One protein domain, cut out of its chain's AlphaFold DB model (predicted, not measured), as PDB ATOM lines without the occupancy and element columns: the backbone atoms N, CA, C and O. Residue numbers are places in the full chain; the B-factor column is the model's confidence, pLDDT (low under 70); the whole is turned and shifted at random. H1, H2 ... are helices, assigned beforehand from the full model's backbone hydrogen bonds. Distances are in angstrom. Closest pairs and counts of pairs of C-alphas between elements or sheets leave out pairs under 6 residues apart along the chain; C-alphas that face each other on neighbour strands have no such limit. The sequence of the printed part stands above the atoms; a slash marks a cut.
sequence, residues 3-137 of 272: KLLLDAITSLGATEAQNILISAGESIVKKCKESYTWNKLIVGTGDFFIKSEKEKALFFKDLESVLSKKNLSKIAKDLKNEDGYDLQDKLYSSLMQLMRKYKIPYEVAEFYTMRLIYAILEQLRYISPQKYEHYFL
ATOM      1  N   LYS A   3      29.951  34.962 -15.458       41.62
ATOM      2  CA  LYS A   3      31.108  35.383 -14.645       41.62
ATOM      3  C   LYS A   3      30.824  35.446 -13.133       41.62
ATOM      4  O   LYS A   3      31.433  34.711 -12.374       41.62
ATOM      5  N   LEU A   4      29.797  36.195 -12.721       40.53
ATOM      6  CA  LEU A   4      29.443  36.386 -11.303       40.53
ATOM      7  C   LEU A   4      29.042  35.084 -10.580       40.53
ATOM      8  O   LEU A   4      29.136  34.992  -9.360       40.53
ATOM      9  N   LEU A   5      28.591  34.072 -11.328       44.81
ATOM     10  CA  LEU A   5      28.036  32.828 -10.797       44.81
ATOM     11  C   LEU A   5      29.090  31.730 -10.644       44.81
ATOM     12  O   LEU A   5      29.026  30.929  -9.715       44.81
ATOM     13  N   LEU A   6      30.084  31.706 -11.530       46.41
ATOM     14  CA  LEU A   6      31.264  30.880 -11.316       46.41
ATOM     15  C   LEU A   6      32.215  31.504 -10.311       46.41
ATOM     16  O   LEU A   6      32.756  30.741  -9.525       46.41
ATOM     17  N   ASP A   7      32.302  32.833 -10.235       47.97
ATOM     18  CA  ASP A   7      33.003  33.534  -9.152       47.97
ATOM     19  C   ASP A   7      32.459  33.100  -7.773       47.97
ATOM     20  O   ASP A   7      33.225  32.851  -6.842       47.97
ATOM     21  N   ALA A   8      31.140  32.896  -7.676       48.72
ATOM     22  CA  ALA A   8      30.446  32.354  -6.507       48.72
ATOM     23  C   ALA A   8      30.674  30.853  -6.241       48.72
ATOM     24  O   ALA A   8      30.533  30.405  -5.105       48.72
ATOM     25  N   ILE A   9      30.999  30.057  -7.265       50.16
ATOM     26  CA  ILE A   9      31.364  28.637  -7.117       50.16
ATOM     27  C   ILE A   9      32.855  28.513  -6.779       50.16
ATOM     28  O   ILE A   9      33.227  27.693  -5.944       50.16
ATOM     29  N   THR A  10      33.715  29.341  -7.369       51.88
ATOM     30  CA  THR A  10      35.155  29.377  -7.095       51.88
ATOM     31  C   THR A  10      35.490  30.010  -5.754       51.88
ATOM     32  O   THR A  10      36.486  29.624  -5.144       51.88
ATOM     33  N   SER A  11      34.629  30.890  -5.230       53.41
ATOM     34  CA  SER A  11      34.739  31.408  -3.860       53.41
ATOM     35  C   SER A  11      34.535  30.329  -2.785       53.41
ATOM     36  O   SER A  11      34.896  30.545  -1.630       53.41
ATOM     37  N   LEU A  12      34.017  29.146  -3.148       52.25
ATOM     38  CA  LEU A  12      33.787  28.012  -2.238       52.25
ATOM     39  C   LEU A  12      35.056  27.184  -1.967       52.25
ATOM     40  O   LEU A  12      35.023  26.213  -1.217       52.25
ATOM     41  N   GLY A  13      36.185  27.546  -2.581       54.66
ATOM     42  CA  GLY A  13      37.411  26.759  -2.539       54.66
ATOM     43  C   GLY A  13      37.359  25.544  -3.473       54.66
ATOM     44  O   GLY A  13      36.318  24.921  -3.693       54.66
ATOM     45  N   ALA A  14      38.516  25.180  -4.033       59.16
ATOM     46  CA  ALA A  14      38.615  24.226  -5.143       59.16
ATOM     47  C   ALA A  14      37.972  22.852  -4.863       59.16
ATOM     48  O   ALA A  14      37.352  22.262  -5.745       59.16
ATOM     49  N   THR A  15      38.086  22.340  -3.634       61.41
ATOM     50  CA  THR A  15      37.538  21.026  -3.256       61.41
ATOM     51  C   THR A  15      36.012  21.039  -3.169       61.41
ATOM     52  O   THR A  15      35.356  20.069  -3.549       61.41
ATOM     53  N   GLU A  16      35.428  22.131  -2.677       64.62
ATOM     54  CA  GLU A  16      33.981  22.230  -2.516       64.62
ATOM     55  C   GLU A  16      33.298  22.541  -3.851       64.62
ATOM     56  O   GLU A  16      32.316  21.885  -4.200       64.62
ATOM     57  N   ALA A  17      33.890  23.432  -4.655       63.00
ATOM     58  CA  ALA A  17      33.502  23.673  -6.044       63.00
ATOM     59  C   ALA A  17      33.491  22.371  -6.865       63.00
ATOM     60  O   ALA A  17      32.531  22.075  -7.579       63.00
ATOM     61  N   GLN A  18      34.536  21.549  -6.705       68.00
ATOM     62  CA  GLN A  18      34.651  20.248  -7.358       68.00
ATOM     63  C   GLN A  18      33.529  19.288  -6.948       68.00
ATOM     64  O   GLN A  18      32.902  18.678  -7.815       68.00
ATOM     65  N   ASN A  19      33.264  19.144  -5.648       71.75
ATOM     66  CA  ASN A  19      32.223  18.238  -5.159       71.75
ATOM     67  C   ASN A  19      30.837  18.660  -5.650       71.75
ATOM     68  O   ASN A  19      30.067  17.825  -6.118       71.75
ATOM     69  N   ILE A  20      30.556  19.961  -5.615       72.62
ATOM     70  CA  ILE A  20      29.296  20.533  -6.076       72.62
ATOM     71  C   ILE A  20      29.081  20.266  -7.573       72.62
ATOM     72  O   ILE A  20      28.017  19.780  -7.960       72.62
ATOM     73  N   LEU A  21      30.093  20.525  -8.409       73.31
ATOM     74  CA  LEU A  21      30.013  20.306  -9.856       73.31
ATOM     75  C   LEU A  21      29.781  18.824 -10.189       73.31
ATOM     76  O   LEU A  21      28.942  18.501 -11.030       73.31
ATOM     77  N   ILE A  22      30.497  17.923  -9.506       77.56
ATOM     78  CA  ILE A  22      30.354  16.470  -9.676       77.56
ATOM     79  C   ILE A  22      28.940  16.031  -9.296       77.56
ATOM     80  O   ILE A  22      28.277  15.379 -10.099       77.56
ATOM     81  N   SER A  23      28.454  16.419  -8.114       79.50
ATOM     82  CA  SER A  23      27.114  16.047  -7.655       79.50
ATOM     83  C   SER A  23      26.017  16.604  -8.565       79.50
ATOM     84  O   SER A  23      25.034  15.914  -8.839       79.50
ATOM     85  N   ALA A  24      26.186  17.823  -9.083       80.00
ATOM     86  CA  ALA A  24      25.250  18.431 -10.022       80.00
ATOM     87  C   ALA A  24      25.215  17.681 -11.363       80.00
ATOM     88  O   ALA A  24      24.135  17.361 -11.867       80.00
ATOM     89  N   GLY A  25      26.383  17.338 -11.914       80.81
ATOM     90  CA  GLY A  25      26.494  16.550 -13.141       80.81
ATOM     91  C   GLY A  25      25.919  15.139 -13.000       80.81
ATOM     92  O   GLY A  25      25.120  14.715 -13.835       80.81
ATOM     93  N   GLU A  26      26.247  14.438 -11.911       82.62
ATOM     94  CA  GLU A  26      25.706  13.107 -11.606       82.62
ATOM     95  C   GLU A  26      24.181  13.142 -11.428       82.62
ATOM     96  O   GLU A  26      23.479  12.272 -11.951       82.62
ATOM     97  N   SER A  27      23.652  14.177 -10.763       82.19
ATOM     98  CA  SER A  27      22.207  14.392 -10.619       82.19
ATOM     99  C   SER A  27      21.518  14.563 -11.976       82.19
ATOM    100  O   SER A  27      20.487  13.933 -12.224       82.19
ATOM    101  N   ILE A  28      22.095  15.350 -12.895       81.44
ATOM    102  CA  ILE A  28      21.550  15.510 -14.252       81.44
ATOM    103  C   ILE A  28      21.579  14.201 -15.027       81.44
ATOM    104  O   ILE A  28      20.558  13.812 -15.593       81.44
ATOM    105  N   VAL A  29      22.704  13.484 -15.020       81.56
ATOM    106  CA  VAL A  29      22.807  12.182 -15.693       81.56
ATOM    107  C   VAL A  29      21.755  11.209 -15.157       81.56
ATOM    108  O   VAL A  29      21.072  10.548 -15.942       81.56
ATOM    109  N   LYS A  30      21.566  11.159 -13.834       81.81
ATOM    110  CA  LYS A  30      20.556  10.316 -13.191       81.81
ATOM    111  C   LYS A  30      19.132  10.712 -13.597       81.81
ATOM    112  O   LYS A  30      18.391   9.858 -14.077       81.81
ATOM    113  N   LYS A  31      18.771  11.998 -13.515       77.81
ATOM    114  CA  LYS A  31      17.451  12.508 -13.942       77.81
ATOM    115  C   LYS A  31      17.161  12.215 -15.414       77.81
ATOM    116  O   LYS A  31      16.037  11.866 -15.774       77.81
ATOM    117  N   CYS A  32      18.173  12.323 -16.269       72.25
ATOM    118  CA  CYS A  32      18.060  12.003 -17.687       72.25
ATOM    119  C   CYS A  32      17.824  10.504 -17.939       72.25
ATOM    120  O   CYS A  32      17.035  10.165 -18.822       72.25
ATOM    121  N   LYS A  33      18.455   9.616 -17.152       74.00
ATOM    122  CA  LYS A  33      18.224   8.159 -17.207       74.00
ATOM    123  C   LYS A  33      16.826   7.772 -16.737       74.00
ATOM    124  O   LYS A  33      16.179   6.950 -17.372       74.00
ATOM    125  N   GLU A  34      16.368   8.359 -15.636       70.19
ATOM    126  CA  GLU A  34      15.096   7.998 -14.998       70.19
ATOM    127  C   GLU A  34      13.878   8.476 -15.795       70.19
ATOM    128  O   GLU A  34      12.860   7.792 -15.849       70.19
ATOM    129  N   SER A  35      13.979   9.642 -16.438       60.72
ATOM    130  CA  SER A  35      12.847  10.261 -17.137       60.72
ATOM    131  C   SER A  35      12.709   9.849 -18.607       60.72
ATOM    132  O   SER A  35      11.687  10.160 -19.220       60.72
ATOM    133  N   TYR A  36      13.730   9.227 -19.217       60.59
ATOM    134  CA  TYR A  36      13.832   9.001 -20.674       60.59
ATOM    135  C   TYR A  36      13.545  10.259 -21.537       60.59
ATOM    136  O   TYR A  36      13.362  10.163 -22.748       60.59
ATOM    137  N   THR A  37      13.525  11.458 -20.934       65.38
ATOM    138  CA  THR A  37      13.135  12.740 -21.554       65.38
ATOM    139  C   THR A  37      14.249  13.778 -21.458       65.38
ATOM    140  O   THR A  37      14.023  14.984 -21.360       65.38
ATOM    141  N   TRP A  38      15.497  13.315 -21.531       72.25
ATOM    142  CA  TRP A  38      16.670  14.187 -21.601       72.25
ATOM    143  C   TRP A  38      16.617  15.128 -22.809       72.25
ATOM    144  O   TRP A  38      17.089  16.259 -22.726       72.25
ATOM    145  N   ASN A  39      15.987  14.699 -23.908       71.31
ATOM    146  CA  ASN A  39      15.729  15.565 -25.048       71.31
ATOM    147  C   ASN A  39      14.940  16.800 -24.598       71.31
ATOM    148  O   ASN A  39      15.440  17.895 -24.786       71.31
ATOM    149  N   LYS A  40      13.807  16.663 -23.897       75.69
ATOM    150  CA  LYS A  40      13.016  17.802 -23.387       75.69
ATOM    151  C   LYS A  40      13.824  18.728 -22.478       75.69
ATOM    152  O   LYS A  40      13.624  19.938 -22.496       75.69
ATOM    153  N   LEU A  41      14.765  18.191 -21.707       74.81
ATOM    154  CA  LEU A  41      15.665  19.019 -20.903       74.81
ATOM    155  C   LEU A  41      16.557  19.898 -21.797       74.81
ATOM    156  O   LEU A  41      16.735  21.078 -21.509       74.81
ATOM    157  N   ILE A  42      17.028  19.375 -22.925       74.88
ATOM    158  CA  ILE A  42      17.896  20.092 -23.865       74.88
ATOM    159  C   ILE A  42      17.111  20.997 -24.830       74.88
ATOM    160  O   ILE A  42      17.481  22.152 -24.998       74.88
ATOM    161  N   VAL A  43      16.028  20.508 -25.438       70.38
ATOM    162  CA  VAL A  43      15.251  21.219 -26.475       70.38
ATOM    163  C   VAL A  43      14.061  22.002 -25.936       70.38
ATOM    164  O   VAL A  43      13.477  22.803 -26.659       70.38
ATOM    165  N   GLY A  44      13.667  21.773 -24.681       68.44
ATOM    166  CA  GLY A  44      12.431  22.326 -24.134       68.44
ATOM    167  C   GLY A  44      11.213  21.786 -24.883       68.44
ATOM    168  O   GLY A  44      10.888  20.602 -24.777       68.44
ATOM    169  N   THR A  45      10.550  22.671 -25.626       57.41
ATOM    170  CA  THR A  45       9.366  22.387 -26.454       57.41
ATOM    171  C   THR A  45       9.696  22.128 -27.926       57.41
ATOM    172  O   THR A  45       8.794  21.785 -28.684       57.41
ATOM    173  N   GLY A  46      10.952  22.325 -28.341       62.09
ATOM    174  CA  GLY A  46      11.390  22.142 -29.724       62.09
ATOM    175  C   GLY A  46      11.736  20.695 -30.076       62.09
ATOM    176  O   GLY A  46      11.738  19.807 -29.225       62.09
ATOM    177  N   ASP A  47      12.083  20.467 -31.342       66.81
ATOM    178  CA  ASP A  47      12.564  19.173 -31.820       66.81
ATOM    179  C   ASP A  47      14.069  19.009 -31.603       66.81
ATOM    180  O   ASP A  47      14.861  19.930 -31.807       66.81
ATOM    181  N   PHE A  48      14.484  17.789 -31.260       74.31
ATOM    182  CA  PHE A  48      15.903  17.468 -31.164       74.31
ATOM    183  C   PHE A  48      16.534  17.275 -32.540       74.31
ATOM    184  O   PHE A  48      15.982  16.607 -33.415       74.31
ATOM    185  N   PHE A  49      17.734  17.835 -32.708       80.00
ATOM    186  CA  PHE A  49      18.427  17.851 -33.998       80.00
ATOM    187  C   PHE A  49      18.774  16.437 -34.491       80.00
ATOM    188  O   PHE A  49      18.669  16.141 -35.682       80.00
ATOM    189  N   ILE A  50      19.156  15.542 -33.574       77.12
ATOM    190  CA  ILE A  50      19.454  14.143 -33.892       77.12
ATOM    191  C   ILE A  50      18.141  13.363 -33.923       77.12
ATOM    192  O   ILE A  50      17.490  13.180 -32.896       77.12
ATOM    193  N   LYS A  51      17.758  12.874 -35.105       80.88
ATOM    194  CA  LYS A  51      16.481  12.166 -35.298       80.88
ATOM    195  C   LYS A  51      16.576  10.658 -35.056       80.88
ATOM    196  O   LYS A  51      15.606  10.063 -34.599       80.88
ATOM    197  N   SER A  52      17.729  10.048 -35.328       83.81
ATOM    198  CA  SER A  52      17.943   8.602 -35.192       83.81
ATOM    199  C   SER A  52      17.994   8.169 -33.726       83.81
ATOM    200  O   SER A  52      18.840   8.650 -32.978       83.81
ATOM    201  N   GLU A  53      17.154   7.213 -33.320       81.25
ATOM    202  CA  GLU A  53      17.155   6.670 -31.948       81.25
ATOM    203  C   GLU A  53      18.504   6.055 -31.551       81.25
ATOM    204  O   GLU A  53      18.974   6.230 -30.427       81.25
ATOM    205  N   LYS A  54      19.192   5.398 -32.496       84.56
ATOM    206  CA  LYS A  54      20.534   4.849 -32.252       84.56
ATOM    207  C   LYS A  54      21.554   5.959 -31.985       84.56
ATOM    208  O   LYS A  54      22.347   5.850 -31.056       84.56
ATOM    209  N   GLU A  55      21.523   7.032 -32.774       85.12
ATOM    210  CA  GLU A  55      22.426   8.174 -32.578       85.12
ATOM    211  C   GLU A  55      22.080   8.964 -31.314       85.12
ATOM    212  O   GLU A  55      22.990   9.418 -30.630       85.12
ATOM    213  N   LYS A  56      20.795   9.073 -30.953       83.62
ATOM    214  CA  LYS A  56      20.349   9.654 -29.676       83.62
ATOM    215  C   LYS A  56      20.919   8.886 -28.483       83.62
ATOM    216  O   LYS A  56      21.430   9.505 -27.554       83.62
ATOM    217  N   ALA A  57      20.875   7.553 -28.515       84.75
ATOM    218  CA  ALA A  57      21.447   6.721 -27.457       84.75
ATOM    219  C   ALA A  57      22.974   6.891 -27.346       84.75
ATOM    220  O   ALA A  57      23.512   6.987 -26.243       84.75
ATOM    221  N   LEU A  58      23.675   6.976 -28.483       89.25
ATOM    222  CA  LEU A  58      25.115   7.250 -28.512       89.25
ATOM    223  C   LEU A  58      25.443   8.654 -27.990       89.25
ATOM    224  O   LEU A  58      26.342   8.794 -27.162       89.25
ATOM    225  N   PHE A  59      24.683   9.670 -28.413       88.88
ATOM    226  CA  PHE A  59      24.828  11.043 -27.932       88.88
ATOM    227  C   PHE A  59      24.687  11.095 -26.420       88.88
ATOM    228  O   PHE A  59      25.519  11.690 -25.742       88.88
ATOM    229  N   PHE A  60      23.666  10.425 -25.888       86.00
ATOM    230  CA  PHE A  60      23.441  10.380 -24.456       86.00
ATOM    231  C   PHE A  60      24.605   9.711 -23.719       86.00
ATOM    232  O   PHE A  60      25.113  10.267 -22.751       86.00
ATOM    233  N   LYS A  61      25.107   8.577 -24.220       88.94
ATOM    234  CA  LYS A  61      26.282   7.906 -23.646       88.94
ATOM    235  C   LYS A  61      27.523   8.807 -23.634       88.94
ATOM    236  O   LYS A  61      28.285   8.804 -22.667       88.94
ATOM    237  N   ASP A  62      27.739   9.581 -24.692       91.25
ATOM    238  CA  ASP A  62      28.843  10.536 -24.738       91.25
ATOM    239  C   ASP A  62      28.612  11.733 -23.804       91.25
ATOM    240  O   ASP A  62      29.559  12.189 -23.166       91.25
ATOM    241  N   LEU A  63      27.371  12.207 -23.657       89.12
ATOM    242  CA  LEU A  63      27.008  13.236 -22.682       89.12
ATOM    243  C   LEU A  63      27.271  12.765 -21.246       89.12
ATOM    244  O   LEU A  63      27.853  13.509 -20.460       89.12
ATOM    245  N   GLU A  64      26.916  11.522 -20.913       87.75
ATOM    246  CA  GLU A  64      27.264  10.912 -19.624       87.75
ATOM    247  C   GLU A  64      28.774  10.888 -19.395       87.75
ATOM    248  O   GLU A  64      29.242  11.130 -18.285       87.75
ATOM    249  N   SER A  65      29.546  10.609 -20.448       90.00
ATOM    250  CA  SER A  65      31.003  10.652 -20.385       90.00
ATOM    251  C   SER A  65      31.496  12.074 -20.106       90.00
ATOM    252  O   SER A  65      32.299  12.267 -19.192       90.00
ATOM    253  N   VAL A  66      30.984  13.088 -20.817       88.00
ATOM    254  CA  VAL A  66      31.317  14.508 -20.585       88.00
ATOM    255  C   VAL A  66      31.005  14.922 -19.145       88.00
ATOM    256  O   VAL A  66      31.858  15.512 -18.487       88.00
ATOM    257  N   LEU A  67      29.839  14.534 -18.626       85.75
ATOM    258  CA  LEU A  67      29.389  14.828 -17.261       85.75
ATOM    259  C   LEU A  67      29.864  13.798 -16.221       85.75
ATOM    260  O   LEU A  67      29.375  13.775 -15.093       85.75
ATOM    261  N   SER A  68      30.812  12.930 -16.574       84.69
ATOM    262  CA  SER A  68      31.319  11.921 -15.648       84.69
ATOM    263  C   SER A  68      32.144  12.559 -14.537       84.69
ATOM    264  O   SER A  68      32.861  13.539 -14.750       84.69
ATOM    265  N   LYS A  69      32.157  11.920 -13.362       81.94
ATOM    266  CA  LYS A  69      33.021  12.313 -12.240       81.94
ATOM    267  C   LYS A  69      34.473  12.526 -12.660       81.94
ATOM    268  O   LYS A  69      35.099  13.464 -12.182       81.94
ATOM    269  N   LYS A  70      35.014  11.688 -13.552       84.31
ATOM    270  CA  LYS A  70      36.393  11.807 -14.051       84.31
ATOM    271  C   LYS A  70      36.608  13.124 -14.802       84.31
ATOM    272  O   LYS A  70      37.569  13.828 -14.504       84.31
ATOM    273  N   ASN A  71      35.725  13.449 -15.745       83.00
ATOM    274  CA  ASN A  71      35.847  14.652 -16.567       83.00
ATOM    275  C   ASN A  71      35.534  15.915 -15.762       83.00
ATOM    276  O   ASN A  71      36.339  16.839 -15.766       83.00
ATOM    277  N   LEU A  72      34.460  15.910 -14.972       80.06
ATOM    278  CA  LEU A  72      34.126  17.010 -14.066       80.06
ATOM    279  C   LEU A  72      35.219  17.244 -13.016       80.06
ATOM    280  O   LEU A  72      35.562  18.385 -12.738       80.06
ATOM    281  N   SER A  73      35.844  16.181 -12.493       76.31
ATOM    282  CA  SER A  73      37.007  16.312 -11.604       76.31
ATOM    283  C   SER A  73      38.223  16.896 -12.305       76.31
ATOM    284  O   SER A  73      39.011  17.564 -11.654       76.31
ATOM    285  N   LYS A  74      38.428  16.614 -13.596       79.19
ATOM    286  CA  LYS A  74      39.528  17.212 -14.358       79.19
ATOM    287  C   LYS A  74      39.282  18.709 -14.526       79.19
ATOM    288  O   LYS A  74      40.112  19.497 -14.099       79.19
ATOM    289  N   ILE A  75      38.101  19.065 -15.031       73.88
ATOM    290  CA  ILE A  75      37.677  20.457 -15.197       73.88
ATOM    291  C   ILE A  75      37.794  21.214 -13.861       73.88
ATOM    292  O   ILE A  75      38.327  22.318 -13.819       73.88
ATOM    293  N   ALA A  76      37.365  20.602 -12.755       67.38
ATOM    294  CA  ALA A  76      37.433  21.217 -11.436       67.38
ATOM    295  C   ALA A  76      38.832  21.212 -10.795       67.38
ATOM    296  O   ALA A  76      39.101  22.033  -9.930       67.38
ATOM    297  N   LYS A  77      39.745  20.309 -11.170       67.88
ATOM    298  CA  LYS A  77      41.140  20.350 -10.695       67.88
ATOM    299  C   LYS A  77      41.904  21.510 -11.310       67.88
ATOM    300  O   LYS A  77      42.742  22.097 -10.631       67.88
ATOM    301  N   ASP A  78      41.578  21.849 -12.551       61.94
ATOM    302  CA  ASP A  78      42.196  22.969 -13.246       61.94
ATOM    303  C   ASP A  78      41.771  24.329 -12.642       61.94
ATOM    304  O   ASP A  78      42.460  25.317 -12.856       61.94
ATOM    305  N   LEU A  79      40.727  24.372 -11.793       56.88
ATOM    306  CA  LEU A  79      40.347  25.544 -10.977       56.88
ATOM    307  C   LEU A  79      41.396  25.947  -9.931       56.88
ATOM    308  O   LEU A  79      41.308  27.030  -9.367       56.88
ATOM    309  N   LYS A  80      42.347  25.068  -9.585       51.53
ATOM    310  CA  LYS A  80      43.354  25.374  -8.551       51.53
ATOM    311  C   LYS A  80      44.359  26.443  -8.977       51.53
ATOM    312  O   LYS A  80      45.039  26.975  -8.105       51.53
ATOM    313  N   ASN A  81      44.469  26.708 -10.276       51.06
ATOM    314  CA  ASN A  81      45.542  27.525 -10.826       51.06
ATOM    315  C   ASN A  81      45.058  28.854 -11.415       51.06
ATOM    316  O   ASN A  81      45.895  29.728 -11.600       51.06
ATOM    317  N   GLU A  82      43.760  29.017 -11.697       48.06
ATOM    318  CA  GLU A  82      43.237  30.179 -12.424       48.06
ATOM    319  C   GLU A  82      41.805  30.533 -11.989       48.06
ATOM    320  O   GLU A  82      41.016  29.687 -11.558       48.06
ATOM    321  N   ASP A  83      41.523  31.827 -12.085       50.19
ATOM    322  CA  ASP A  83      40.289  32.561 -11.841       50.19
ATOM    323  C   ASP A  83      39.042  31.819 -12.390       50.19
ATOM    324  O   ASP A  83      39.100  31.157 -13.425       50.19
ATOM    325  N   GLY A  84      37.867  31.956 -11.757       47.50
ATOM    326  CA  GLY A  84      36.649  31.178 -12.077       47.50
ATOM    327  C   GLY A  84      36.095  31.243 -13.509       47.50
ATOM    328  O   GLY A  84      35.186  30.478 -13.842       47.50
ATOM    329  N   TYR A  85      36.678  32.073 -14.373       44.81
ATOM    330  CA  TYR A  85      36.439  32.148 -15.816       44.81
ATOM    331  C   TYR A  85      36.672  30.799 -16.522       44.81
ATOM    332  O   TYR A  85      35.901  30.401 -17.395       44.81
ATOM    333  N   ASP A  86      37.668  30.039 -16.076       57.38
ATOM    334  CA  ASP A  86      38.175  28.870 -16.795       57.38
ATOM    335  C   ASP A  86      37.243  27.641 -16.726       57.38
ATOM    336  O   ASP A  86      37.215  26.792 -17.621       57.38
ATOM    337  N   LEU A  87      36.426  27.527 -15.672       60.72
ATOM    338  CA  LEU A  87      35.510  26.392 -15.474       60.72
ATOM    339  C   LEU A  87      34.322  26.433 -16.435       60.72
ATOM    340  O   LEU A  87      33.923  25.396 -16.974       60.72
ATOM    341  N   GLN A  88      33.758  27.618 -16.661       61.06
ATOM    342  CA  GLN A  88      32.644  27.787 -17.583       61.06
ATOM    343  C   GLN A  88      33.104  27.489 -18.994       61.06
ATOM    344  O   GLN A  88      32.461  26.707 -19.688       61.06
ATOM    345  N   ASP A  89      34.229  28.073 -19.387       70.00
ATOM    346  CA  ASP A  89      34.754  27.928 -20.731       70.00
ATOM    347  C   ASP A  89      35.154  26.483 -20.993       70.00
ATOM    348  O   ASP A  89      34.856  25.961 -22.064       70.00
ATOM    349  N   LYS A  90      35.695  25.762 -20.002       77.69
ATOM    350  CA  LYS A  90      35.981  24.323 -20.121       77.69
ATOM    351  C   LYS A  90      34.719  23.466 -20.203       77.69
ATOM    352  O   LYS A  90      34.679  22.543 -21.023       77.69
ATOM    353  N   LEU A  91      33.687  23.734 -19.397       79.88
ATOM    354  CA  LEU A  91      32.423  22.985 -19.452       79.88
ATOM    355  C   LEU A  91      31.658  23.276 -20.750       79.88
ATOM    356  O   LEU A  91      31.242  22.345 -21.441       79.88
ATOM    357  N   TYR A  92      31.534  24.553 -21.110       84.81
ATOM    358  CA  TYR A  92      30.964  25.020 -22.369       84.81
ATOM    359  C   TYR A  92      31.713  24.418 -23.553       84.81
ATOM    360  O   TYR A  92      31.092  23.809 -24.418       84.81
ATOM    361  N   SER A  93      33.046  24.477 -23.556       85.69
ATOM    362  CA  SER A  93      33.872  23.884 -24.611       85.69
ATOM    363  C   SER A  93      33.686  22.375 -24.702       85.69
ATOM    364  O   SER A  93      33.540  21.853 -25.803       85.69
ATOM    365  N   SER A  94      33.633  21.664 -23.572       88.62
ATOM    366  CA  SER A  94      33.422  20.209 -23.557       88.62
ATOM    367  C   SER A  94      32.057  19.825 -24.138       88.62
ATOM    368  O   SER A  94      31.948  18.881 -24.923       88.62
ATOM    369  N   LEU A  95      31.011  20.577 -23.793       90.44
ATOM    370  CA  LEU A  95      29.665  20.376 -24.325       90.44
ATOM    371  C   LEU A  95      29.574  20.770 -25.805       90.44
ATOM    372  O   LEU A  95      29.048  20.000 -26.603       90.44
ATOM    373  N   MET A  96      30.165  21.891 -26.217       89.50
ATOM    374  CA  MET A  96      30.228  22.291 -27.625       89.50
ATOM    375  C   MET A  96      31.009  21.278 -28.469       89.50
ATOM    376  O   MET A  96      30.590  20.962 -29.580       89.50
ATOM    377  N   GLN A  97      32.099  20.703 -27.950       89.94
ATOM    378  CA  GLN A  97      32.827  19.610 -28.606       89.94
ATOM    379  C   GLN A  97      31.940  18.378 -28.811       89.94
ATOM    380  O   GLN A  97      31.967  17.771 -29.885       89.94
ATOM    381  N   LEU A  98      31.107  18.035 -27.824       92.06
ATOM    382  CA  LEU A  98      30.103  16.988 -27.983       92.06
ATOM    383  C   LEU A  98      29.101  17.345 -29.090       92.06
ATOM    384  O   LEU A  98      28.873  16.530 -29.983       92.06
ATOM    385  N   MET A  99      28.550  18.561 -29.096       91.19
ATOM    386  CA  MET A  99      27.617  18.992 -30.146       91.19
ATOM    387  C   MET A  99      28.254  18.916 -31.545       91.19
ATOM    388  O   MET A  99      27.623  18.446 -32.499       91.19
ATOM    389  N   ARG A 100      29.537  19.290 -31.660       87.81
ATOM    390  CA  ARG A 100      30.335  19.193 -32.895       87.81
ATOM    391  C   ARG A 100      30.510  17.749 -33.360       87.81
ATOM    392  O   ARG A 100      30.341  17.485 -34.551       87.81
ATOM    393  N   LYS A 101      30.778  16.802 -32.449       89.75
ATOM    394  CA  LYS A 101      30.879  15.360 -32.767       89.75
ATOM    395  C   LYS A 101      29.628  14.855 -33.492       89.75
ATOM    396  O   LYS A 101      29.734  14.064 -34.429       89.75
ATOM    397  N   TYR A 102      28.464  15.371 -33.108       89.94
ATOM    398  CA  TYR A 102      27.170  15.028 -33.698       89.94
ATOM    399  C   TYR A 102      26.708  15.990 -34.800       89.94
ATOM    400  O   TYR A 102      25.580  15.886 -35.280       89.94
ATOM    401  N   LYS A 103      27.594  16.886 -35.259       88.31
ATOM    402  CA  LYS A 103      27.365  17.807 -36.386       88.31
ATOM    403  C   LYS A 103      26.111  18.668 -36.193       88.31
ATOM    404  O   LYS A 103      25.393  18.938 -37.158       88.31
ATOM    405  N   ILE A 104      25.849  19.071 -34.952       89.50
ATOM    406  CA  ILE A 104      24.772  20.001 -34.608       89.50
ATOM    407  C   ILE A 104      25.215  21.418 -35.030       89.50
ATOM    408  O   ILE A 104      26.349  21.792 -34.724       89.50
ATOM    409  N   PRO A 105      24.380  22.198 -35.749       90.00
ATOM    410  CA  PRO A 105      24.723  23.555 -36.181       90.00
ATOM    411  C   PRO A 105      25.052  24.458 -34.998       90.00
ATOM    412  O   PRO A 105      24.439  24.312 -33.945       90.00
ATOM    413  N   TYR A 106      25.973  25.403 -35.192       89.19
ATOM    414  CA  TYR A 106      26.509  26.257 -34.128       89.19
ATOM    415  C   TYR A 106      25.426  26.893 -33.243       89.19
ATOM    416  O   TYR A 106      25.478  26.753 -32.029       89.19
ATOM    417  N   GLU A 107      24.411  27.520 -33.837       87.62
ATOM    418  CA  GLU A 107      23.377  28.253 -33.096       87.62
ATOM    419  C   GLU A 107      22.516  27.304 -32.240       87.62
ATOM    420  O   GLU A 107      22.169  27.598 -31.099       87.62
ATOM    421  N   VAL A 108      22.229  26.109 -32.768       88.69
ATOM    422  CA  VAL A 108      21.500  25.054 -32.047       88.69
ATOM    423  C   VAL A 108      22.382  24.427 -30.963       88.69
ATOM    424  O   VAL A 108      21.910  24.122 -29.869       88.69
ATOM    425  N   ALA A 109      23.672  24.244 -31.248       90.31
ATOM    426  CA  ALA A 109      24.655  23.721 -30.311       90.31
ATOM    427  C   ALA A 109      24.849  24.661 -29.113       90.31
ATOM    428  O   ALA A 109      24.894  24.185 -27.977       90.31
ATOM    429  N   GLU A 110      24.907  25.972 -29.356       88.31
ATOM    430  CA  GLU A 110      24.965  27.016 -28.330       88.31
ATOM    431  C   GLU A 110      23.725  26.950 -27.432       88.31
ATOM    432  O   GLU A 110      23.851  26.816 -26.212       88.31
ATOM    433  N   PHE A 111      22.529  26.915 -28.029       87.81
ATOM    434  CA  PHE A 111      21.274  26.793 -27.289       87.81
ATOM    435  C   PHE A 111      21.237  25.539 -26.396       87.81
ATOM    436  O   PHE A 111      20.968  25.632 -25.195       87.81
ATOM    437  N   TYR A 112      21.575  24.366 -26.943       88.50
ATOM    438  CA  TYR A 112      21.618  23.110 -26.184       88.50
ATOM    439  C   TYR A 112      22.654  23.129 -25.065       88.50
ATOM    440  O   TYR A 112      22.396  22.632 -23.967       88.50
ATOM    441  N   THR A 113      23.825  23.700 -25.333       88.12
ATOM    442  CA  THR A 113      24.907  23.796 -24.355       88.12
ATOM    443  C   THR A 113      24.497  24.685 -23.192       88.12
ATOM    444  O   THR A 113      24.630  24.276 -22.040       88.12
ATOM    445  N   MET A 114      23.914  25.851 -23.473       83.38
ATOM    446  CA  MET A 114      23.400  26.736 -22.431       83.38
ATOM    447  C   MET A 114      22.322  26.038 -21.600       83.38
ATOM    448  O   MET A 114      22.427  26.011 -20.376       83.38
ATOM    449  N   ARG A 115      21.343  25.384 -22.242       84.69
ATOM    450  CA  ARG A 115      20.293  24.603 -21.559       84.69
ATOM    451  C   ARG A 115      20.871  23.572 -20.591       84.69
ATOM    452  O   ARG A 115      20.410  23.477 -19.457       84.69
ATOM    453  N   LEU A 116      21.896  22.834 -21.018       84.44
ATOM    454  CA  LEU A 116      22.566  21.837 -20.184       84.44
ATOM    455  C   LEU A 116      23.306  22.462 -19.004       84.44
ATOM    456  O   LEU A 116      23.126  22.002 -17.878       84.44
ATOM    457  N   ILE A 117      24.100  23.508 -19.239       80.50
ATOM    458  CA  ILE A 117      24.827  24.200 -18.168       80.50
ATOM    459  C   ILE A 117      23.840  24.713 -17.122       80.50
ATOM    460  O   ILE A 117      24.011  24.462 -15.933       80.50
ATOM    461  N   TYR A 118      22.761  25.361 -17.549       78.25
ATOM    462  CA  TYR A 118      21.763  25.878 -16.625       78.25
ATOM    463  C   TYR A 118      20.994  24.780 -15.888       78.25
ATOM    464  O   TYR A 118      20.724  24.926 -14.700       78.25
ATOM    465  N   ALA A 119      20.708  23.647 -16.531       80.56
ATOM    466  CA  ALA A 119      20.110  22.507 -15.844       80.56
ATOM    467  C   ALA A 119      21.034  21.934 -14.754       80.56
ATOM    468  O   ALA A 119      20.557  21.592 -13.667       80.56
ATOM    469  N   ILE A 120      22.342  21.853 -15.028       77.44
ATOM    470  CA  ILE A 120      23.366  21.462 -14.046       77.44
ATOM    471  C   ILE A 120      23.354  22.452 -12.879       77.44
ATOM    472  O   ILE A 120      23.278  22.041 -11.725       77.44
ATOM    473  N   LEU A 121      23.345  23.750 -13.172       72.62
ATOM    474  CA  LEU A 121      23.310  24.813 -12.171       72.62
ATOM    475  C   LEU A 121      22.036  24.798 -11.310       72.62
ATOM    476  O   LEU A 121      22.116  24.943 -10.097       72.62
ATOM    477  N   GLU A 122      20.870  24.507 -11.880       75.88
ATOM    478  CA  GLU A 122      19.624  24.336 -11.117       75.88
ATOM    479  C   GLU A 122      19.676  23.157 -10.127       75.88
ATOM    480  O   GLU A 122      18.900  23.107  -9.169       75.88
ATOM    481  N   GLN A 123      20.611  22.210 -10.286       76.00
ATOM    482  CA  GLN A 123      20.804  21.162  -9.278       76.00
ATOM    483  C   GLN A 123      21.349  21.707  -7.955       76.00
ATOM    484  O   GLN A 123      21.119  21.090  -6.913       76.00
ATOM    485  N   LEU A 124      21.996  22.878  -7.965       69.56
ATOM    486  CA  LEU A 124      22.485  23.539  -6.756       69.56
ATOM    487  C   LEU A 124      21.360  23.816  -5.760       69.56
ATOM    488  O   LEU A 124      21.582  23.680  -4.561       69.56
ATOM    489  N   ARG A 125      20.138  24.080  -6.238       72.88
ATOM    490  CA  ARG A 125      18.958  24.270  -5.385       72.88
ATOM    491  C   ARG A 125      18.696  23.096  -4.449       72.88
ATOM    492  O   ARG A 125      18.165  23.285  -3.362       72.88
ATOM    493  N   TYR A 126      19.042  21.887  -4.881       76.06
ATOM    494  CA  TYR A 126      18.808  20.656  -4.128       76.06
ATOM    495  C   TYR A 126      20.050  20.193  -3.371       76.06
ATOM    496  O   TYR A 126      19.933  19.635  -2.286       76.06
ATOM    497  N   ILE A 127      21.234  20.407  -3.950       71.19
ATOM    498  CA  ILE A 127      22.511  19.939  -3.397       71.19
ATOM    499  C   ILE A 127      23.023  20.896  -2.314       71.19
ATOM    500  O   ILE A 127      23.582  20.455  -1.314       71.19
ATOM    501  N   SER A 128      22.827  22.204  -2.493       67.62
ATOM    502  CA  SER A 128      23.226  23.231  -1.532       67.62
ATOM    503  C   SER A 128      22.241  24.412  -1.551       67.62
ATOM    504  O   SER A 128      22.548  25.471  -2.104       67.62
ATOM    505  N   PRO A 129      21.046  24.253  -0.942       73.69
ATOM    506  CA  PRO A 129      19.977  25.253  -0.995       73.69
ATOM    507  C   PRO A 129      20.396  26.629  -0.471       73.69
ATOM    508  O   PRO A 129      20.058  27.636  -1.074       73.69
ATOM    509  N   GLN A 130      21.190  26.672   0.605       69.31
ATOM    510  CA  GLN A 130      21.687  27.919   1.202       69.31
ATOM    511  C   GLN A 130      22.590  28.699   0.238       69.31
ATOM    512  O   GLN A 130      22.505  29.919   0.146       69.31
ATOM    513  N   LYS A 131      23.441  27.992  -0.515       62.75
ATOM    514  CA  LYS A 131      24.320  28.606  -1.517       62.75
ATOM    515  C   LYS A 131      23.542  28.987  -2.769       62.75
ATOM    516  O   LYS A 131      23.773  30.054  -3.318       62.75
ATOM    517  N   TYR A 132      22.591  28.153  -3.188       67.31
ATOM    518  CA  TYR A 132      21.661  28.523  -4.248       67.31
ATOM    519  C   TYR A 132      20.920  29.808  -3.879       67.31
ATOM    520  O   TYR A 132      20.945  30.742  -4.651       67.31
ATOM    521  N   GLU A 133      20.351  29.933  -2.684       67.31
ATOM    522  CA  GLU A 133      19.629  31.143  -2.272       67.31
ATOM    523  C   GLU A 133      20.533  32.381  -2.166       67.31
ATOM    524  O   GLU A 133      20.138  33.469  -2.579       67.31
ATOM    525  N   HIS A 134      21.769  32.213  -1.687       62.97
ATOM    526  CA  HIS A 134      22.743  33.301  -1.588       62.97
ATOM    527  C   HIS A 134      23.214  33.826  -2.957       62.97
ATOM    528  O   HIS A 134      23.524  35.008  -3.081       62.97
ATOM    529  N   TYR A 135      23.256  32.965  -3.980       56.09
ATOM    530  CA  TYR A 135      23.829  33.295  -5.291       56.09
ATOM    531  C   TYR A 135      22.812  33.341  -6.449       56.09
ATOM    532  O   TYR A 135      23.092  33.954  -7.477       56.09
ATOM    533  N   PHE A 136      21.633  32.724  -6.315       62.41
ATOM    534  CA  PHE A 136      20.585  32.623  -7.343       62.41
ATOM    535  C   PHE A 136      19.369  33.469  -6.967       62.41
ATOM    536  O   PHE A 136      18.345  32.988  -6.465       62.41
ATOM    537  N   LEU A 137      19.472  34.757  -7.277       65.00
ATOM    538  CA  LEU A 137      18.373  35.704  -7.139       65.00
ATOM    539  C   LEU A 137      17.368  35.579  -8.295       65.00
ATOM    540  O   LEU A 137      17.650  35.003  -9.346       65.00
TER     541      LEU A 137
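This is residues 3 to 137 of the 272 residues of an uncharacterized protein of Fusobacterium periodonticum ATCC 33693 (UniProt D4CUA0). H4 and H5 follow one another nearly end to end, the long helix H2 runs beside them, chiefly beside H5, and the hairpin partner of H5, H6, runs along another side; H7 crosses the gap from H6 to H2. Short helices H1, H8 and H9 gather toward one end of this elongated body, while H3 packs on H7 toward the other. The printed part has 135 residues with nine named helices, H1 to H9 in chain order, and no named strand; its class is all helix. It is compact, with a radius of gyration of the C-alphas of 14.7 A, and spans 42 by 27 by 25 A.

H2, residues 14 to 35, touches H5, residues 69 to 80, at a shallow tilt of 26 degrees, opposite ways; their closest C-alphas, of Gln 18 and Ala 76, are 5.0 A apart. H2 is close but not clearly touching to H4, residues 53 to 66, with C-alphas 29 and 64 at 6.1 A. H6, residues 85 to 101, is the hub, touching four helices, and with H2, H4 and H5 it forms a bundle, a group of helices side by side. H5 and H6 make a helical hairpin at a shallow tilt of 34 degrees, only just short of steep, closest at C-alphas 75 and 87, 6.3 A. H6 touches H4 with residues 94 to 98 alone, closest at C-alphas 94 and 66, 6.8 A. H7, residues 106 to 122, touches H6 at a steep tilt of 51 degrees, with C-alphas 109 and 99 closest at 5.6 A. Residues 119 to 121 of H7 touch H2, closest at C-alphas 120 and 24, 5.4 A, while H2 and H6 are apart. H3, residues 38 to 43, touches H7, C-alphas 42 and 112 being closest at 5.3 A. H1, residues 3 to 10, touches H6, closest at C-alphas 3 and 85, 6.3 A. H8, residues 124 to 127, touches H2, closest at C-alphas 124 and 24, 6.7 A, and touches H9, residues 129 to 135, only at the corner, closest at C-alphas 125 and 132, 5.2 A. Every O i to N i+4 pair is within hydrogen-bond range in H1, H2, H3, H4, H6, H7 and H9, 6 of 8 are in H5, and H8 is too short for such a pair.

H2 is 31.7 A long, from C-alpha 14 at (38.615, 24.226, -5.143) to C-alpha 35 at (12.847, 10.261, -17.137). H6 measures 24.5 A, H7 24.1 A, H4 19.8 A and H5 17.1 A. H9 ends at C-alpha 135, (23.829, 33.295, -5.291).

The C-alphas farthest apart, of Ser 11 and Ser 52, are 42.2 A apart. The printed part has no cut and no long link. Mean pLDDT of the printed part is 73.8; 46 residues are under 70, among them 3 to 18, 76 to 88 and 130 to 137.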